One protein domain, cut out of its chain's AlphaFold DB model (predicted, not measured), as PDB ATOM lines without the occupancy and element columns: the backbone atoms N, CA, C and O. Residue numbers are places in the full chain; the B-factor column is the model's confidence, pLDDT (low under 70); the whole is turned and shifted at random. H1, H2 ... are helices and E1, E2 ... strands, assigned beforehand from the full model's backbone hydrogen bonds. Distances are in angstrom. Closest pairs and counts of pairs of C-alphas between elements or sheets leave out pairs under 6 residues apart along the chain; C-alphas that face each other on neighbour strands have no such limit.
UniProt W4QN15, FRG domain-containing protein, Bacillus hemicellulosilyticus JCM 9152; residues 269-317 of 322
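AT A GLANCE: This is residues 269 to 317 of the 322 residues of the protein "FRG domain-containing protein" of Bacillus hemicellulosilyticus JCM 9152 (UniProt W4QN15). A long two-stranded hairpin, E1 and E2, has one long helix, H1, folded back loosely along it. The printed part has 49 residues, with two named strands and one named helix that follow along the chain as E1, E2, H1; the sheet E1 - E2 is antiparallel, and the class is mixed, helices and strands. It is a loose rod with a radius of gyration of the C-alphas of 12.3 A, spanning 39 by 18 by 14 A.

IN THESE COORDINATES: Find C-alpha 270 at (23.232, -46.417, -35.998); from there E1 runs to residue 277, 20.0 A, and bends by 57 degrees at residue 273. E2, residues 286 to 292, covers 19.1 A. H1, residues 298 to 317, runs 28.6 A to C-alpha 317 at (39.660, -56.230, -22.257).

HOW THE PARTS SIT: In the hairpin, look for N 271 and O 291, 2.8 A apart, and N 276 and O 287, 2.9 A. E2 and H1 are near each other, with 12 pairs of C-alphas within 10 A. The closest C-alphas of E1 and H1 are those of Tyr 270 and Ala 304, 7.9 A apart. In H1 every O i to N i+4 pair is within hydrogen-bond range.

THE WHOLE: The farthest C-alphas, Pro 281 and Leu 295, are 39.0 A apart. The printed part has no cut; the link E1 to E2 is short, E2 to H1 tight. The model's pLDDT is under 70 at residues 316 to 317.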
ATOM      1  N   THR A 269      23.651 -48.456 -39.651       83.38
ATOM      2  CA  THR A 269      22.309 -48.584 -39.039       83.38
ATOM      3  C   THR A 269      22.119 -47.722 -37.784       83.38
ATOM      4  O   THR A 269      20.989 -47.400 -37.410       83.38
ATOM      5  N   TYR A 270      23.217 -47.316 -37.147       86.50
ATOM      6  CA  TYR A 270      23.232 -46.417 -35.998       86.50
ATOM      7  C   TYR A 270      24.482 -45.531 -36.005       86.50
ATOM      8  O   TYR A 270      25.494 -45.862 -36.623       86.50
ATOM      9  N   SER A 271      24.420 -44.415 -35.286       88.94
ATOM     10  CA  SER A 271      25.565 -43.566 -34.958       88.94
ATOM     11  C   SER A 271      25.687 -43.404 -33.445       88.94
ATOM     12  O   SER A 271      24.685 -43.314 -32.733       88.94
ATOM     13  N   ILE A 272      26.918 -43.388 -32.935       87.94
ATOM     14  CA  ILE A 272      27.188 -43.109 -31.520       87.94
ATOM     15  C   ILE A 272      27.171 -41.592 -31.343       87.94
ATOM     16  O   ILE A 272      27.928 -40.883 -32.002       87.94
ATOM     17  N   THR A 273      26.283 -41.099 -30.485       89.31
ATOM     18  CA  THR A 273      26.114 -39.662 -30.234       89.31
ATOM     19  C   THR A 273      26.760 -39.213 -28.934       89.31
ATOM     20  O   THR A 273      27.229 -38.082 -28.853       89.31
ATOM     21  N   GLU A 274      26.827 -40.089 -27.932       87.44
ATOM     22  CA  GLU A 274      27.485 -39.811 -26.656       87.44
ATOM     23  C   GLU A 274      28.211 -41.071 -26.163       87.44
ATOM     24  O   GLU A 274      27.652 -42.170 -26.182       87.44
ATOM     25  N   GLU A 275      29.445 -40.901 -25.688       89.94
ATOM     26  CA  GLU A 275      30.235 -41.932 -25.011       89.94
ATOM     27  C   GLU A 275      30.822 -41.327 -23.732       89.94
ATOM     28  O   GLU A 275      31.473 -40.282 -23.777       89.94
ATOM     29  N   GLN A 276      30.559 -41.951 -22.583       86.88
ATOM     30  CA  GLN A 276      31.033 -41.483 -21.280       86.88
ATOM     31  C   GLN A 276      31.647 -42.635 -20.487       86.88
ATOM     32  O   GLN A 276      30.985 -43.645 -20.234       86.88
ATOM     33  N   ASP A 277      32.895 -42.466 -20.046       83.44
ATOM     34  CA  ASP A 277      33.511 -43.350 -19.059       83.44
ATOM     35  C   ASP A 277      32.959 -43.017 -17.666       83.44
ATOM     36  O   ASP A 277      33.071 -41.890 -17.183       83.44
ATOM     37  N   ILE A 278      32.332 -44.005 -17.034       87.31
ATOM     38  CA  ILE A 278      31.732 -43.910 -15.695       87.31
ATOM     39  C   ILE A 278      32.329 -44.973 -14.760       87.31
ATOM     40  O   ILE A 278      31.667 -45.487 -13.851       87.31
ATOM     41  N   SER A 279      33.577 -45.355 -15.028       85.56
ATOM     42  CA  SER A 279      34.342 -46.311 -14.235       85.56
ATOM     43  C   SER A 279      34.640 -45.774 -12.829       85.56
ATOM     44  O   SER A 279      34.792 -44.575 -12.605       85.56
ATOM     45  N   TYR A 280      34.761 -46.684 -11.865       83.88
ATOM     46  CA  TYR A 280      35.202 -46.398 -10.495       83.88
ATOM     47  C   TYR A 280      36.214 -47.468 -10.056       83.88
ATOM     48  O   TYR A 280      36.326 -48.501 -10.720       83.88
ATOM     49  N   PRO A 281      36.996 -47.257  -8.979       80.31
ATOM     50  CA  PRO A 281      38.065 -48.180  -8.605       80.31
ATOM     51  C   PRO A 281      37.588 -49.638  -8.520       80.31
ATOM     52  O   PRO A 281      36.663 -49.958  -7.778       80.31
ATOM     53  N   GLY A 282      38.212 -50.514  -9.313       77.56
ATOM     54  CA  GLY A 282      37.874 -51.940  -9.403       77.56
ATOM     55  C   GLY A 282      36.784 -52.311 -10.421       77.56
ATOM     56  O   GLY A 282      36.556 -53.501 -10.628       77.56
ATOM     57  N   VAL A 283      36.132 -51.348 -11.087       80.12
ATOM     58  CA  VAL A 283      35.036 -51.603 -12.038       80.12
ATOM     59  C   VAL A 283      35.143 -50.708 -13.277       80.12
ATOM     60  O   VAL A 283      35.099 -49.484 -13.181       80.12
ATOM     61  N   ARG A 284      35.200 -51.328 -14.463       81.25
ATOM     62  CA  ARG A 284      35.144 -50.627 -15.757       81.25
ATOM     63  C   ARG A 284      33.702 -50.507 -16.249       81.25
ATOM     64  O   ARG A 284      33.007 -51.521 -16.334       81.25
ATOM     65  N   ARG A 285      33.252 -49.295 -16.584       83.06
ATOM     66  CA  ARG A 285      31.914 -49.025 -17.139       83.06
ATOM     67  C   ARG A 285      31.963 -47.894 -18.160       83.06
ATOM     68  O   ARG A 285      32.535 -46.848 -17.892       83.06
ATOM     69  N   VAL A 286      31.270 -48.089 -19.276       86.38
ATOM     70  CA  VAL A 286      31.072 -47.073 -20.314       86.38
ATOM     71  C   VAL A 286      29.574 -46.935 -20.564       86.38
ATOM     72  O   VAL A 286      28.871 -47.940 -20.689       86.38
ATOM     73  N   SER A 287      29.086 -45.698 -20.604       87.69
ATOM     74  CA  SER A 287      27.733 -45.351 -21.030       87.69
ATOM     75  C   SER A 287      27.775 -44.906 -22.486       87.69
ATOM     76  O   SER A 287      28.542 -44.008 -22.828       87.69
ATOM     77  N   ILE A 288      26.962 -45.532 -23.339       88.75
ATOM     78  CA  ILE A 288      26.915 -45.252 -24.776       88.75
ATOM     79  C   ILE A 288      25.484 -44.900 -25.160       88.75
ATOM     80  O   ILE A 288      24.549 -45.639 -24.842       88.75
ATOM     81  N   LYS A 289      25.323 -43.796 -25.883       89.19
ATOM     82  CA  LYS A 289      24.064 -43.396 -26.503       89.19
ATOM     83  C   LYS A 289      24.194 -43.522 -28.010       89.19
ATOM     84  O   LYS A 289      25.115 -42.964 -28.607       89.19
ATOM     85  N   ILE A 290      23.264 -44.253 -28.615       89.44
ATOM     86  CA  ILE A 290      23.193 -44.414 -30.065       89.44
ATOM     87  C   ILE A 290      21.911 -43.801 -30.616       89.44
ATOM     88  O   ILE A 290      20.865 -43.837 -29.969       89.44
ATOM     89  N   THR A 291      22.001 -43.279 -31.831       90.25
ATOM     90  CA  THR A 291      20.863 -42.826 -32.627       90.25
ATOM     91  C   THR A 291      20.736 -43.742 -33.832       90.25
ATOM     92  O   THR A 291      21.705 -43.939 -34.564       90.25
ATOM     93  N   LEU A 292      19.550 -44.313 -34.047       89.81
ATOM     94  CA  LEU A 292      19.276 -45.088 -35.255       89.81
ATOM     95  C   LEU A 292      19.204 -44.142 -36.455       89.81
ATOM     96  O   LEU A 292      18.552 -43.102 -36.399       89.81
ATOM     97  N   THR A 293      19.883 -44.498 -37.538       88.25
ATOM     98  CA  THR A 293      19.929 -43.700 -38.776       88.25
ATOM     99  C   THR A 293      18.796 -44.056 -39.741       88.25
ATOM    100  O   THR A 293      18.548 -43.319 -40.693       88.25
ATOM    101  N   LYS A 294      18.105 -45.173 -39.494       88.00
ATOM    102  CA  LYS A 294      16.920 -45.642 -40.222       88.00
ATOM    103  C   LYS A 294      15.976 -46.403 -39.290       88.00
ATOM    104  O   LYS A 294      16.377 -46.811 -38.199       88.00
ATOM    105  N   LEU A 295      14.737 -46.610 -39.735       87.75
ATOM    106  CA  LEU A 295      13.782 -47.498 -39.072       87.75
ATOM    107  C   LEU A 295      14.287 -48.944 -39.124       87.75
ATOM    108  O   LEU A 295      14.759 -49.415 -40.157       87.75
ATOM    109  N   LEU A 296      14.200 -49.634 -37.991       88.94
ATOM    110  CA  LEU A 296      14.683 -51.000 -37.813       88.94
ATOM    111  C   LEU A 296      13.644 -51.819 -37.056       88.94
ATOM    112  O   LEU A 296      12.984 -51.323 -36.142       88.94
ATOM    113  N   LYS A 297      13.549 -53.103 -37.385       90.94
ATOM    114  CA  LYS A 297      12.769 -54.070 -36.616       90.94
ATOM    115  C   LYS A 297      13.449 -54.316 -35.271       90.94
ATOM    116  O   LYS A 297      14.674 -54.254 -35.147       90.94
ATOM    117  N   ILE A 298      12.677 -54.683 -34.251       91.69
ATOM    118  CA  ILE A 298      13.192 -54.838 -32.883       91.69
ATOM    119  C   ILE A 298      14.344 -55.856 -32.777       91.69
ATOM    120  O   ILE A 298      15.292 -55.657 -32.019       91.69
ATOM    121  N   ASN A 299      14.328 -56.914 -33.594       88.00
ATOM    122  CA  ASN A 299      15.403 -57.913 -33.640       88.00
ATOM    123  C   ASN A 299      16.708 -57.355 -34.226       88.00
ATOM    124  O   ASN A 299      17.800 -57.743 -33.801       88.00
ATOM    125  N   GLU A 300      16.603 -56.435 -35.181       88.38
ATOM    126  CA  GLU A 300      17.742 -55.759 -35.801       88.38
ATOM    127  C   GLU A 300      18.358 -54.773 -34.809       88.38
ATOM    128  O   GLU A 300      19.574 -54.776 -34.621       88.38
ATOM    129  N   ILE A 301      17.518 -54.033 -34.073       88.25
ATOM    130  CA  ILE A 301      17.945 -53.161 -32.968       88.25
ATOM    131  C   ILE A 301      18.693 -53.978 -31.906       88.25
ATOM    132  O   ILE A 301      19.806 -53.627 -31.516       88.25
ATOM    133  N   HIS A 302      18.134 -55.110 -31.466       88.75
ATOM    134  CA  HIS A 302      18.804 -55.992 -30.506       88.75
ATOM    135  C   HIS A 302      20.147 -56.520 -31.026       88.75
ATOM    136  O   HIS A 302      21.103 -56.635 -30.256       88.75
ATOM    137  N   SER A 303      20.238 -56.842 -32.318       87.81
ATOM    138  CA  SER A 303      21.472 -57.328 -32.943       87.81
ATOM    139  C   SER A 303      22.539 -56.234 -33.017       87.81
ATOM    140  O   SER A 303      23.680 -56.482 -32.626       87.81
ATOM    141  N   ALA A 304      22.157 -55.012 -33.405       87.00
ATOM    142  CA  ALA A 304      23.025 -53.835 -33.398       87.00
ATOM    143  C   ALA A 304      23.588 -53.551 -31.996       87.00
ATOM    144  O   ALA A 304      24.796 -53.406 -31.820       87.00
ATOM    145  N   VAL A 305      22.726 -53.566 -30.972       87.19
ATOM    146  CA  VAL A 305      23.134 -53.350 -29.575       87.19
ATOM    147  C   VAL A 305      24.087 -54.448 -29.089       87.19
ATOM    148  O   VAL A 305      25.090 -54.148 -28.442       87.19
ATOM    149  N   ARG A 306      23.824 -55.723 -29.404       87.44
ATOM    150  CA  ARG A 306      24.725 -56.833 -29.035       87.44
ATOM    151  C   ARG A 306      26.091 -56.712 -29.706       87.44
ATOM    152  O   ARG A 306      27.100 -56.954 -29.047       87.44
ATOM    153  N   TYR A 307      26.118 -56.344 -30.986       87.06
ATOM    154  CA  TYR A 307      27.355 -56.110 -31.726       87.06
ATOM    155  C   TYR A 307      28.182 -54.996 -31.073       87.06
ATOM    156  O   TYR A 307      29.336 -55.225 -30.710       87.06
ATOM    157  N   LEU A 308      27.551 -53.850 -30.795       86.62
ATOM    158  CA  LEU A 308      28.176 -52.716 -30.117       86.62
ATOM    159  C   LEU A 308      28.742 -53.102 -28.740       86.62
ATOM    160  O   LEU A 308      29.893 -52.804 -28.428       86.62
ATOM    161  N   ILE A 309      27.970 -53.824 -27.919       86.19
ATOM    162  CA  ILE A 309      28.437 -54.294 -26.604       86.19
ATOM    163  C   ILE A 309      29.682 -55.181 -26.744       86.19
ATOM    164  O   ILE A 309      30.609 -55.061 -25.943       86.19
ATOM    165  N   ASN A 310      29.723 -56.075 -27.734       86.00
ATOM    166  CA  ASN A 310      30.865 -56.966 -27.942       86.00
ATOM    167  C   ASN A 310      32.117 -56.213 -28.410       86.00
ATOM    168  O   ASN A 310      33.210 -56.505 -27.924       86.00
ATOM    169  N   GLU A 311      31.962 -55.214 -29.280       85.25
ATOM    170  CA  GLU A 311      33.060 -54.347 -29.716       85.25
ATOM    171  C   GLU A 311      33.703 -53.620 -28.521       85.25
ATOM    172  O   GLU A 311      34.926 -53.641 -28.341       85.25
ATOM    173  N   TYR A 312      32.875 -53.051 -27.640       82.75
ATOM    174  CA  TYR A 312      33.345 -52.343 -26.446       82.75
ATOM    175  C   TYR A 312      33.889 -53.280 -25.367       82.75
ATOM    176  O   TYR A 312      34.858 -52.931 -24.694       82.75
ATOM    177  N   LYS A 313      33.348 -54.498 -25.222       81.06
ATOM    178  CA  LYS A 313      33.973 -55.534 -24.382       81.06
ATOM    179  C   LYS A 313      35.381 -55.863 -24.864       81.06
ATOM    180  O   LYS A 313      36.274 -55.989 -24.033       81.06
ATOM    181  N   GLY A 314      35.587 -55.963 -26.179       74.06
ATOM    182  CA  GLY A 314      36.916 -56.095 -26.771       74.06
ATOM    183  C   GLY A 314      37.822 -54.947 -26.328       74.06
ATOM    184  O   GLY A 314      38.804 -55.176 -25.628       74.06
ATOM    185  N   LYS A 315      37.445 -53.702 -26.628       71.69
ATOM    186  CA  LYS A 315      38.220 -52.505 -26.245       71.69
ATOM    187  C   LYS A 315      38.560 -52.465 -24.743       71.69
ATOM    188  O   LYS A 315      39.698 -52.191 -24.376       71.69
ATOM    189  N   LEU A 316      37.611 -52.816 -23.872       64.69
ATOM    190  CA  LEU A 316      37.801 -52.828 -22.417       64.69
ATOM    191  C   LEU A 316      38.654 -53.996 -21.899       64.69
ATOM    192  O   LEU A 316      39.219 -53.863 -20.816       64.69
ATOM    193  N   MET A 317      38.765 -55.117 -22.618       57.09
ATOM    194  CA  MET A 317      39.660 -56.230 -22.257       57.09
ATOM    195  C   MET A 317      41.100 -56.007 -22.735       57.09
ATOM    196  O   MET A 317      42.029 -56.415 -22.045       57.09
TER     197      MET A 317